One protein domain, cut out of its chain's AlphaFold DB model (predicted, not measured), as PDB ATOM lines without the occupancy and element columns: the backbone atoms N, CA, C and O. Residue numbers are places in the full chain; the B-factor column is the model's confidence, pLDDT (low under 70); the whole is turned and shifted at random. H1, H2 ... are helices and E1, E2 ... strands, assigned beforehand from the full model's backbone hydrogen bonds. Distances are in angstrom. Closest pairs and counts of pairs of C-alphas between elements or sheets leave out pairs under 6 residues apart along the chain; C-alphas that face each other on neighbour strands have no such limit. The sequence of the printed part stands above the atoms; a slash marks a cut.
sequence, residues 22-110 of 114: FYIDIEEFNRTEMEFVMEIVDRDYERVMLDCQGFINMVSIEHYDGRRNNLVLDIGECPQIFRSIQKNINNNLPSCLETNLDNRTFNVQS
ATOM      1  N   PHE A  22      32.741 116.164 194.561       84.25
ATOM      2  CA  PHE A  22      31.802 115.593 195.516       84.25
ATOM      3  C   PHE A  22      32.249 114.179 195.855       84.25
ATOM      4  O   PHE A  22      32.622 113.418 194.962       84.25
ATOM      5  N   TYR A  23      32.157 113.844 197.132       87.00
ATOM      6  CA  TYR A  23      32.269 112.488 197.645       87.00
ATOM      7  C   TYR A  23      30.870 112.088 198.109       87.00
ATOM      8  O   TYR A  23      30.168 112.912 198.700       87.00
ATOM      9  N   ILE A  24      30.431 110.897 197.720       87.00
ATOM     10  CA  ILE A  24      29.087 110.378 197.985       87.00
ATOM     11  C   ILE A  24      29.270 109.010 198.625       87.00
ATOM     12  O   ILE A  24      29.734 108.080 197.952       87.00
ATOM     13  N   ASP A  25      28.912 108.892 199.897       87.00
ATOM     14  CA  ASP A  25      29.026 107.651 200.643       87.00
ATOM     15  C   ASP A  25      27.798 106.787 200.388       87.00
ATOM     16  O   ASP A  25      26.660 107.134 200.693       87.00
ATOM     17  N   ILE A  26      28.030 105.630 199.777       87.12
ATOM     18  CA  ILE A  26      26.952 104.763 199.319       87.12
ATOM     19  C   ILE A  26      26.551 103.844 200.465       87.12
ATOM     20  O   ILE A  26      27.187 102.813 200.700       87.12
ATOM     21  N   GLU A  27      25.476 104.203 201.157       84.00
ATOM     22  CA  GLU A  27      24.892 103.383 202.220       84.00
ATOM     23  C   GLU A  27      24.044 102.256 201.643       84.00
ATOM     24  O   GLU A  27      24.169 101.091 202.025       84.00
ATOM     25  N   GLU A  28      23.204 102.607 200.671       80.88
ATOM     26  CA  GLU A  28      22.356 101.665 199.960       80.88
ATOM     27  C   GLU A  28      22.352 101.953 198.465       80.88
ATOM     28  O   GLU A  28      22.587 103.069 197.995       80.88
ATOM     29  N   PHE A  29      22.059 100.904 197.705       81.06
ATOM     30  CA  PHE A  29      22.017 100.959 196.257       81.06
ATOM     31  C   PHE A  29      20.742 100.299 195.757       81.06
ATOM     32  O   PHE A  29      20.668  99.081 195.559       81.06
ATOM     33  N   ASN A  30      19.719 101.132 195.595       85.00
ATOM     34  CA  ASN A  30      18.353 100.703 195.365       85.00
ATOM     35  C   ASN A  30      18.016 100.772 193.875       85.00
ATOM     36  O   ASN A  30      18.270 101.761 193.184       85.00
ATOM     37  N   ARG A  31      17.444  99.686 193.349       79.25
ATOM     38  CA  ARG A  31      16.932  99.663 191.976       79.25
ATOM     39  C   ARG A  31      15.597 100.389 191.934       79.25
ATOM     40  O   ARG A  31      14.741 100.135 192.777       79.25
ATOM     41  N   THR A  32      15.407 101.228 190.927       79.69
ATOM     42  CA  THR A  32      14.090 101.807 190.645       79.69
ATOM     43  C   THR A  32      13.236 100.851 189.803       79.69
ATOM     44  O   THR A  32      13.680  99.765 189.425       79.69
ATOM     45  N   GLU A  33      12.003 101.257 189.482       77.06
ATOM     46  CA  GLU A  33      11.129 100.543 188.534       77.06
ATOM     47  C   GLU A  33      11.717 100.474 187.110       77.06
ATOM     48  O   GLU A  33      11.306  99.645 186.299       77.06
ATOM     49  N   MET A  34      12.686 101.339 186.808       73.44
ATOM     50  CA  MET A  34      13.393 101.419 185.538       73.44
ATOM     51  C   MET A  34      14.687 100.594 185.595       73.44
ATOM     52  O   MET A  34      15.537 100.783 186.470       73.44
ATOM     53  N   GLU A  35      14.843  99.646 184.663       66.06
ATOM     54  CA  GLU A  35      16.043  98.808 184.581       66.06
ATOM     55  C   GLU A  35      17.283  99.681 184.346       66.06
ATOM     56  O   GLU A  35      17.351 100.396 183.360       66.06
ATOM     57  N   PHE A  36      18.298  99.593 185.210       72.69
ATOM     58  CA  PHE A  36      19.534 100.396 185.126       72.69
ATOM     59  C   PHE A  36      19.405 101.879 185.513       72.69
ATOM     60  O   PHE A  36      20.347 102.640 185.292       72.69
ATOM     61  N   VAL A  37      18.304 102.269 186.161       82.19
ATOM     62  CA  VAL A  37      18.221 103.520 186.927       82.19
ATOM     63  C   VAL A  37      18.204 103.190 188.412       82.19
ATOM     64  O   VAL A  37      17.394 102.378 188.877       82.19
ATOM     65  N   MET A  38      19.134 103.781 189.154       86.19
ATOM     66  CA  MET A  38      19.384 103.426 190.548       86.19
ATOM     67  C   MET A  38      19.489 104.656 191.420       86.19
ATOM     68  O   MET A  38      20.049 105.672 191.013       86.19
ATOM     69  N   GLU A  39      18.973 104.513 192.629       89.06
ATOM     70  CA  GLU A  39      19.103 105.486 193.696       89.06
ATOM     71  C   GLU A  39      20.264 105.062 194.598       89.06
ATOM     72  O   GLU A  39      20.305 103.939 195.113       89.06
ATOM     73  N   ILE A  40      21.237 105.956 194.725       87.88
ATOM     74  CA  ILE A  40      22.327 105.882 195.691       87.88
ATOM     75  C   ILE A  40      21.829 106.606 196.943       87.88
ATOM     76  O   ILE A  40      21.536 107.802 196.887       87.88
ATOM     77  N   VAL A  41      21.706 105.870 198.046       83.69
ATOM     78  CA  VAL A  41      21.354 106.441 199.350       83.69
ATOM     79  C   VAL A  41      22.633 106.911 200.026       83.69
ATOM     80  O   VAL A  41      23.593 106.149 200.129       83.69
ATOM     81  N   ASP A  42      22.612 108.162 200.464       85.88
ATOM     82  CA  ASP A  42      23.714 108.884 201.091       85.88
ATOM     83  C   ASP A  42      23.139 109.837 202.160       85.88
ATOM     84  O   ASP A  42      21.950 110.169 202.126       85.88
ATOM     85  N   ARG A  43      23.957 110.260 203.134       84.25
ATOM     86  CA  ARG A  43      23.511 111.138 204.236       84.25
ATOM     87  C   ARG A  43      23.511 112.625 203.879       84.25
ATOM     88  O   ARG A  43      22.728 113.385 204.454       84.25
ATOM     89  N   ASP A  44      24.395 113.044 202.984       86.19
ATOM     90  CA  ASP A  44      24.714 114.446 202.715       86.19
ATOM     91  C   ASP A  44      23.863 115.047 201.590       86.19
ATOM     92  O   ASP A  44      23.673 116.269 201.535       86.19
ATOM     93  N   TYR A  45      23.292 114.208 200.726       88.12
ATOM     94  CA  TYR A  45      22.417 114.629 199.630       88.12
ATOM     95  C   TYR A  45      20.976 114.155 199.835       88.12
ATOM     96  O   TYR A  45      20.719 113.121 200.441       88.12
ATOM     97  N   GLU A  46      20.014 114.916 199.303       90.75
ATOM     98  CA  GLU A  46      18.600 114.524 199.342       90.75
ATOM     99  C   GLU A  46      18.353 113.310 198.446       90.75
ATOM    100  O   GLU A  46      17.591 112.410 198.798       90.75
ATOM    101  N   ARG A  47      19.000 113.292 197.274       90.50
ATOM    102  CA  ARG A  47      18.921 112.179 196.333       90.50
ATOM    103  C   ARG A  47      20.138 112.139 195.420       90.50
ATOM    104  O   ARG A  47      20.522 113.152 194.834       90.50
ATOM    105  N   VAL A  48      20.675 110.942 195.199       90.62
ATOM    106  CA  VAL A  48      21.675 110.684 194.160       90.62
ATOM    107  C   VAL A  48      21.156 109.609 193.208       90.62
ATOM    108  O   VAL A  48      20.781 108.522 193.629       90.62
ATOM    109  N   MET A  49      21.136 109.904 191.906       91.88
ATOM    110  CA  MET A  49      20.643 108.993 190.868       91.88
ATOM    111  C   MET A  49      21.743 108.634 189.878       91.88
ATOM    112  O   MET A  49      22.367 109.525 189.301       91.88
ATOM    113  N   LEU A  50      21.912 107.340 189.617       91.38
ATOM    114  CA  LEU A  50      22.723 106.814 188.524       91.38
ATOM    115  C   LEU A  50      21.791 106.285 187.427       91.38
ATOM    116  O   LEU A  50      21.119 105.271 187.619       91.38
ATOM    117  N   ASP A  51      21.748 106.975 186.289       89.94
ATOM    118  CA  ASP A  51      20.954 106.590 185.117       89.94
ATOM    119  C   ASP A  51      21.875 106.026 184.031       89.94
ATOM    120  O   ASP A  51      22.656 106.765 183.425       89.94
ATOM    121  N   CYS A  52      21.783 104.711 183.810       86.25
ATOM    122  CA  CYS A  52      22.496 103.995 182.752       86.25
ATOM    123  C   CYS A  52      21.560 103.446 181.654       86.25
ATOM    124  O   CYS A  52      21.995 102.603 180.865       86.25
ATOM    125  N   GLN A  53      20.278 103.834 181.628       72.38
ATOM    126  CA  GLN A  53      19.267 103.269 180.715       72.38
ATOM    127  C   GLN A  53      19.001 104.164 179.489       72.38
ATOM    128  O   GLN A  53      18.468 103.701 178.476       72.38
ATOM    129  N   GLY A  54      19.342 105.450 179.569       66.38
ATOM    130  CA  GLY A  54      19.012 106.444 178.549       66.38
ATOM    131  C   GLY A  54      19.979 106.552 177.362       66.38
ATOM    132  O   GLY A  54      21.019 105.907 177.275       66.38
ATOM    133  N   PHE A  55      19.649 107.470 176.443       67.25
ATOM    134  CA  PHE A  55      20.593 107.990 175.436       67.25
ATOM    135  C   PHE A  55      21.747 108.777 176.084       67.25
ATOM    136  O   PHE A  55      22.806 108.944 175.484       67.25
ATOM    137  N   ILE A  56      21.523 109.282 177.301       79.50
ATOM    138  CA  ILE A  56      22.477 110.059 178.087       79.50
ATOM    139  C   ILE A  56      22.654 109.333 179.414       79.50
ATOM    140  O   ILE A  56      21.718 109.289 180.208       79.50
ATOM    141  N   ASN A  57      23.847 108.798 179.650       88.81
ATOM    142  CA  ASN A  57      24.208 108.279 180.960       88.81
ATOM    143  C   ASN A  57      24.536 109.446 181.889       88.81
ATOM    144  O   ASN A  57      25.202 110.394 181.460       88.81
ATOM    145  N   MET A  58      24.117 109.400 183.152       90.69
ATOM    146  CA  MET A  58      24.452 110.476 184.085       90.69
ATOM    147  C   MET A  58      24.422 110.078 185.560       90.69
ATOM    148  O   MET A  58      23.681 109.185 185.964       90.69
ATOM    149  N   VAL A  59      25.173 110.836 186.361       91.31
ATOM    150  CA  VAL A  59      24.969 110.964 187.809       91.31
ATOM    151  C   VAL A  59      24.226 112.270 188.067       91.31
ATOM    152  O   VAL A  59      24.687 113.331 187.649       91.31
ATOM    153  N   SER A  60      23.083 112.213 188.744       92.00
ATOM    154  CA  SER A  60      22.372 113.399 189.239       92.00
ATOM    155  C   SER A  60      22.493 113.476 190.754       92.00
ATOM    156  O   SER A  60      22.213 112.491 191.426       92.00
ATOM    157  N   ILE A  61      22.863 114.641 191.278       92.06
ATOM    158  CA  ILE A  61      23.003 114.920 192.710       92.06
ATOM    159  C   ILE A  61      22.030 116.046 193.060       92.06
ATOM    160  O   ILE A  61      22.184 117.168 192.569       92.06
ATOM    161  N   GLU A  62      21.030 115.748 193.881       93.12
ATOM    162  CA  GLU A  62      20.026 116.681 194.395       93.12
ATOM    163  C   GLU A  62      20.341 117.023 195.857       93.12
ATOM    164  O   GLU A  62      20.502 116.148 196.707       93.12
ATOM    165  N   HIS A  63      20.489 118.315 196.133       89.88
ATOM    166  CA  HIS A  63      20.772 118.866 197.457       89.88
ATOM    167  C   HIS A  63      19.454 119.172 198.168       89.88
ATOM    168  O   HIS A  63      18.510 119.603 197.519       89.88
ATOM    169  N   TYR A  64      19.433 119.102 199.501       89.06
ATOM    170  CA  TYR A  64      18.257 119.442 200.324       89.06
ATOM    171  C   TYR A  64      17.728 120.881 200.146       89.06
ATOM    172  O   TYR A  64      16.632 121.212 200.593       89.06
ATOM    173  N   ASP A  65      18.515 121.771 199.534       91.38
ATOM    174  CA  ASP A  65      18.099 123.130 199.168       91.38
ATOM    175  C   ASP A  65      17.453 123.218 197.768       91.38
ATOM    176  O   ASP A  65      17.152 124.314 197.289       91.38
ATOM    177  N   GLY A  66      17.241 122.075 197.110       89.56
ATOM    178  CA  GLY A  66      16.680 121.943 195.769       89.56
ATOM    179  C   GLY A  66      17.680 122.180 194.633       89.56
ATOM    180  O   GLY A  66      17.289 122.139 193.461       89.56
ATOM    181  N   ARG A  67      18.964 122.450 194.913       90.69
ATOM    182  CA  ARG A  67      19.980 122.541 193.853       90.69
ATOM    183  C   ARG A  67      20.270 121.162 193.280       90.69
ATOM    184  O   ARG A  67      20.415 120.186 194.006       90.69
ATOM    185  N   ARG A  68      20.446 121.104 191.959       91.38
ATOM    186  CA  ARG A  68      20.775 119.872 191.242       91.38
ATOM    187  C   ARG A  68      22.041 120.033 190.417       91.38
ATOM    188  O   ARG A  68      22.136 120.952 189.606       91.38
ATOM    189  N   ASN A  69      22.964 119.093 190.579       90.38
ATOM    190  CA  ASN A  69      24.136 118.944 189.727       90.38
ATOM    191  C   ASN A  69      24.015 117.664 188.909       90.38
ATOM    192  O   ASN A  69      23.591 116.636 189.429       90.38
ATOM    193  N   ASN A  70      24.401 117.721 187.635       90.06
ATOM    194  CA  ASN A  70      24.394 116.555 186.762       90.06
ATOM    195  C   ASN A  70      25.778 116.381 186.140       90.06
ATOM    196  O   ASN A  70      26.316 117.320 185.549       90.06
ATOM    197  N   LEU A  71      26.314 115.171 186.228       89.69
ATOM    198  CA  LEU A  71      27.501 114.744 185.506       89.69
ATOM    199  C   LEU A  71      27.067 113.804 184.388       89.69
ATOM    200  O   LEU A  71      26.574 112.712 184.660       89.69
ATOM    201  N   VAL A  72      27.237 114.232 183.138       89.25
ATOM    202  CA  VAL A  72      27.041 113.351 181.982       89.25
ATOM    203  C   VAL A  72      28.225 112.400 181.897       89.25
ATOM    204  O   VAL A  72      29.370 112.842 181.945       89.25
ATOM    205  N   LEU A  73      27.917 111.117 181.768       87.69
ATOM    206  CA  LEU A  73      28.865 110.021 181.695       87.69
ATOM    207  C   LEU A  73      28.968 109.504 180.260       87.69
ATOM    208  O   LEU A  73      27.984 109.477 179.512       87.69
ATOM    209  N   ASP A  74      30.140 109.002 179.903       86.00
ATOM    210  CA  ASP A  74      30.340 108.281 178.656       86.00
ATOM    211  C   ASP A  74      29.686 106.887 178.695       86.00
ATOM    212  O   ASP A  74      29.294 106.343 179.736       86.00
ATOM    213  N   ILE A  75      29.572 106.259 177.519       81.12
ATOM    214  CA  ILE A  75      28.864 104.979 177.334       81.12
ATOM    215  C   ILE A  75      29.408 103.839 178.212       81.12
ATOM    216  O   ILE A  75      28.662 102.949 178.617       81.12
ATOM    217  N   GLY A  76      30.709 103.858 178.505       83.50
ATOM    218  CA  GLY A  76      31.378 102.831 179.303       83.50
ATOM    219  C   GLY A  76      31.431 103.130 180.799       83.50
ATOM    220  O   GLY A  76      31.666 102.215 181.582       83.50
ATOM    221  N   GLU A  77      31.204 104.376 181.199       88.44
ATOM    222  CA  GLU A  77      31.450 104.850 182.560       88.44
ATOM    223  C   GLU A  77      30.321 104.448 183.506       88.44
ATOM    224  O   GLU A  77      30.570 103.877 184.563       88.44
ATOM    225  N   CYS A  78      29.067 104.622 183.086       88.94
ATOM    226  CA  CYS A  78      27.913 104.254 183.910       88.94
ATOM    227  C   CYS A  78      27.885 102.755 184.266       88.94
ATOM    228  O   CYS A  78      27.788 102.420 185.451       88.94
ATOM    229  N   PRO A  79      28.095 101.822 183.310       86.69
ATOM    230  CA  PRO A  79      28.227 100.405 183.640       86.69
ATOM    231  C   PRO A  79      29.427 100.090 184.542       86.69
ATOM    232  O   PRO A  79      29.371  99.124 185.303       86.69
ATOM    233  N   GLN A  80      30.522 100.856 184.454       89.56
ATOM    234  CA  GLN A  80      31.684 100.678 185.328       89.56
ATOM    235  C   GLN A  80      31.371 101.107 186.760       89.56
ATOM    236  O   GLN A  80      31.607 100.316 187.670       89.56
ATOM    237  N   ILE A  81      30.781 102.291 186.953       89.25
ATOM    238  CA  ILE A  81      30.316 102.773 188.262       89.25
ATOM    239  C   ILE A  81      29.378 101.738 188.880       89.25
ATOM    240  O   ILE A  81      29.637 101.244 189.976       89.25
ATOM    241  N   PHE A  82      28.351 101.328 188.129       88.00
ATOM    242  CA  PHE A  82      27.385 100.321 188.561       88.00
ATOM    243  C   PHE A  82      28.056  99.033 189.052       88.00
ATOM    244  O   PHE A  82      27.794  98.567 190.161       88.00
ATOM    245  N   ARG A  83      28.949  98.452 188.237       88.69
ATOM    246  CA  ARG A  83      29.630  97.195 188.578       88.69
ATOM    247  C   ARG A  83      30.551  97.347 189.781       88.69
ATOM    248  O   ARG A  83      30.632  96.413 190.574       88.69
ATOM    249  N   SER A  84      31.240  98.477 189.914       89.44
ATOM    250  CA  SER A  84      32.133  98.743 191.046       89.44
ATOM    251  C   SER A  84      31.356  98.859 192.353       89.44
ATOM    252  O   SER A  84      31.685  98.156 193.307       89.44
ATOM    253  N   ILE A  85      30.273  99.642 192.371       87.81
ATOM    254  CA  ILE A  85      29.394  99.777 193.542       87.81
ATOM    255  C   ILE A  85      28.805  98.415 193.912       87.81
ATOM    256  O   ILE A  85      28.931  97.959 195.048       87.81
ATOM    257  N   GLN A  86      28.236  97.706 192.933       85.94
ATOM    258  CA  GLN A  86      27.624  96.404 193.178       85.94
ATOM    259  C   GLN A  86      28.646  95.370 193.674       85.94
ATOM    260  O   GLN A  86      28.333  94.552 194.538       85.94
ATOM    261  N   LYS A  87      29.880  95.403 193.159       89.19
ATOM    262  CA  LYS A  87      30.971  94.555 193.646       89.19
ATOM    263  C   LYS A  87      31.319  94.879 195.099       89.19
ATOM    264  O   LYS A  87      31.511  93.939 195.865       89.19
ATOM    265  N   ASN A  88      31.424  96.151 195.478       87.94
ATOM    266  CA  ASN A  88      31.756  96.541 196.850       87.94
ATOM    267  C   ASN A  88      30.662  96.091 197.828       87.94
ATOM    268  O   ASN A  88      30.966  95.371 198.778       87.94
ATOM    269  N   ILE A  89      29.394  96.366 197.508       84.31
ATOM    270  CA  ILE A  89      28.235  95.951 198.315       84.31
ATOM    271  C   ILE A  89      28.187  94.428 198.479       84.31
ATOM    272  O   ILE A  89      28.100  93.928 199.597       84.31
ATOM    273  N   ASN A  90      28.331  93.664 197.389       86.94
ATOM    274  CA  ASN A  90      28.311  92.195 197.447       86.94
ATOM    275  C   ASN A  90      29.457  91.598 198.283       86.94
ATOM    276  O   ASN A  90      29.344  90.468 198.756       86.94
ATOM    277  N   ASN A  91      30.565  92.327 198.436       89.12
ATOM    278  CA  ASN A  91      31.714  91.912 199.239       89.12
ATOM    279  C   ASN A  91      31.702  92.505 200.659       89.12
ATOM    280  O   ASN A  91      32.676  92.312 201.383       89.12
ATOM    281  N   ASN A  92      30.630  93.198 201.065       85.62
ATOM    282  CA  ASN A  92      30.543  93.948 202.324       85.62
ATOM    283  C   ASN A  92      31.702  94.950 202.508       85.62
ATOM    284  O   ASN A  92      32.244  95.089 203.605       85.62
ATOM    285  N   LEU A  93      32.112  95.607 201.422       85.88
ATOM    286  CA  LEU A  93      33.117  96.669 201.432       85.88
ATOM    287  C   LEU A  93      32.429  98.036 201.339       85.88
ATOM    288  O   LEU A  93      31.441  98.155 200.608       85.88
ATOM    289  N   PRO A  94      32.959  99.069 202.019       84.56
ATOM    290  CA  PRO A  94      32.463 100.428 201.856       84.56
ATOM    291  C   PRO A  94      32.681 100.898 200.411       84.56
ATOM    292  O   PRO A  94      33.584 100.423 199.712       84.56
ATOM    293  N   SER A  95      31.830 101.807 199.942       87.69
ATOM    294  CA  SER A  95      31.881 102.315 198.576       87.69
ATOM    295  C   SER A  95      31.584 103.808 198.564       87.69
ATOM    296  O   SER A  95      30.473 104.204 198.889       87.69
ATOM    297  N   CYS A  96      32.547 104.610 198.120       89.31
ATOM    298  CA  CYS A  96      32.370 106.037 197.884       89.31
ATOM    299  C   CYS A  96      32.427 106.308 196.382       89.31
ATOM    300  O   CYS A  96      33.282 105.760 195.670       89.31
ATOM    301  N   LEU A  97      31.510 107.138 195.893       89.62
ATOM    302  CA  LEU A  97      31.548 107.682 194.545       89.62
ATOM    303  C   LEU A  97      32.126 109.099 194.599       89.62
ATOM    304  O   LEU A  97      31.474 110.043 195.038       89.62
ATOM    305  N   GLU A  98      33.349 109.244 194.102       90.06
ATOM    306  CA  GLU A  98      33.967 110.538 193.842       90.06
ATOM    307  C   GLU A  98      33.505 111.035 192.469       90.06
ATOM    308  O   GLU A  98      33.638 110.327 191.467       90.06
ATOM    309  N   THR A  99      32.995 112.262 192.396       86.69
ATOM    310  CA  THR A  99      32.675 112.932 191.129       86.69
ATOM    311  C   THR A  99      33.297 114.316 191.094       86.69
ATOM    312  O   THR A  99      33.142 115.097 192.024       86.69
ATOM    313  N   ASN A 100      33.992 114.648 190.010       85.88
ATOM    314  CA  ASN A 100      34.523 115.984 189.774       85.88
ATOM    315  C   ASN A 100      33.818 116.583 188.559       85.88
ATOM    316  O   ASN A 100      34.005 116.111 187.434       85.88
ATOM    317  N   LEU A 101      32.995 117.609 188.780       80.12
ATOM    318  CA  LEU A 101      32.177 118.184 187.709       80.12
ATOM    319  C   LEU A 101      33.002 118.979 186.695       80.12
ATOM    320  O   LEU A 101      32.672 118.980 185.509       80.12
ATOM    321  N   ASP A 102      34.082 119.619 187.141       80.00
ATOM    322  CA  ASP A 102      34.908 120.470 186.284       80.00
ATOM    323  C   ASP A 102      35.768 119.648 185.322       80.00
ATOM    324  O   ASP A 102      35.850 119.949 184.132       80.00
ATOM    325  N   ASN A 103      36.357 118.564 185.827       80.00
ATOM    326  CA  ASN A 103      37.178 117.644 185.043       80.00
ATOM    327  C   ASN A 103      36.356 116.526 184.391       80.00
ATOM    328  O   ASN A 103      36.900 115.765 183.594       80.00
ATOM    329  N   ARG A 104      35.060 116.433 184.721       81.00
ATOM    330  CA  ARG A 104      34.141 115.370 184.291       81.00
ATOM    331  C   ARG A 104      34.687 113.970 184.556       81.00
ATOM    332  O   ARG A 104      34.612 113.093 183.705       81.00
ATOM    333  N   THR A 105      35.268 113.774 185.731       84.50
ATOM    334  CA  THR A 105      35.827 112.483 186.131       84.50
ATOM    335  C   THR A 105      35.008 111.874 187.250       84.50
ATOM    336  O   THR A 105      34.431 112.590 188.071       84.50
ATOM    337  N   PHE A 106      35.016 110.550 187.323       86.56
ATOM    338  CA  PHE A 106      34.445 109.804 188.432       86.56
ATOM    339  C   PHE A 106      35.440 108.758 188.932       86.56
ATOM    340  O   PHE A 106      36.330 108.320 188.198       86.56
ATOM    341  N   ASN A 107      35.260 108.328 190.173       85.75
ATOM    342  CA  ASN A 107      35.972 107.192 190.726       85.75
ATOM    343  C   ASN A 107      35.112 106.480 191.768       85.75
ATOM    344  O   ASN A 107      34.344 107.120 192.477       85.75
ATOM    345  N   VAL A 108      35.243 105.159 191.865       84.06
ATOM    346  CA  VAL A 108      34.586 104.377 192.918       84.06
ATOM    347  C   VAL A 108      35.676 103.746 193.759       84.06
ATOM    348  O   VAL A 108      36.358 102.827 193.302       84.06
ATOM    349  N   GLN A 109      35.856 104.248 194.975       81.94
ATOM    350  CA  GLN A 109      36.898 103.783 195.883       81.94
ATOM    351  C   GLN A 109      36.320 103.535 197.270       81.94
ATOM    352  O   GLN A 109      35.437 104.248 197.730       81.94
ATOM    353  N   SER A 110      36.839 102.514 197.945       67.56
ATOM    354  CA  SER A 110      36.481 102.202 199.329       67.56
ATOM    355  C   SER A 110      37.255 103.044 200.347       67.56
ATOM    356  O   SER A 110      36.857 103.113 201.501       67.56
TER     357      SER A 110
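This is residues 22 to 110 of the 114 residues of an uncharacterized protein of Halobacteriovorax sp (UniProt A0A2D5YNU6). A twisted sheet of five strands, E2 to E6, makes a wall with a smaller sheet, E1, E7 and E8, set crosswise over part of one face; the two are only loosely face to face. Helix H1 packs between them over that same face of the large sheet, and the chain turns sharply from E1 into E2 to join the two sheets. The printed part has 89 residues, with named elements in the order E1 E2 E3 E4 E5 E6 H1 E7 E8, and its class is mixed, helices and strands. The large sheet has the order E2 - E3 - E4 - E5 - E6 and the small one E1 - E7 - E8, both antiparallel. The whole is compact and rounded, with a radius of gyration of the C-alphas of 12.0 A and spans of 33 by 30 by 28 A.

Begin with the large sheet: E2 is residues 28 to 31, E3 37 to 41, E4 47 to 51, E5 57 to 62, 16.4 A long, and E6 68 to 73, 15.9 A long. Find C-alpha 28 at (22.356, 101.665, 199.960), where E2 begins. H1 runs 19.8 A from C-alpha 77 at (31.450, 104.850, 182.560) to C-alpha 90. In the small sheet, E1 is residues 22 to 25, E7 96 to 100 and E8 105 to 109, ending at C-alpha 109 at (36.898, 103.783, 195.883).

The large sheet is a meander, each strand the antiparallel neighbour of the one before, and twisted, with C-alphas up to 4.3 A off its best plane. Look for N 30 and O 39 at 2.9 A between E2 and E3, N 40 and O 48 at 2.8 A between E3 and E4, N 49 and O 60 at 2.8 A between E4 and E5, and N 61 and O 69 at 2.8 A between E5 and E6, each within hydrogen-bond range. H1 is on one face of this sheet, two layers, at a height over the sheet of 9.5 A. It runs slantwise to the strands, at 35 degrees to E5 on the local plane; its closest C-alphas to E5 are Asn 57 and Cys 78, 6.2 A apart. H1 is also on one face of the small sheet, again two layers, at a height over the sheet of 9.2 A, and runs along the strands, at 11 degrees to E8 on the local plane. The closest C-alphas of H1 and E8 are those of Ser 84 and Val 108, 6.4 A apart. In H1 every O i to N i+4 pair is within hydrogen-bond range. E1 and E7 have N 24 and O 97 at 3.0 A, and the hairpin E7 and E8 has N 98 and O 107 at 2.9 A. E1 runs on into E2 across a break of 2 residues, at 90 degrees. Between the sheets, the closest C-alphas of E6 and E7 are those of Leu 71 and Thr 99, 7.9 A apart, while E4 and E7 are apart.

The two C-alphas farthest apart are those of Asp 65 and Asn 91, at 34.1 A. The printed part has no cut, and each link between named elements is tight. Mean pLDDT of the printed part is 85.5; look for values under 70 at residue 35, residues 54 to 55 and residue 110.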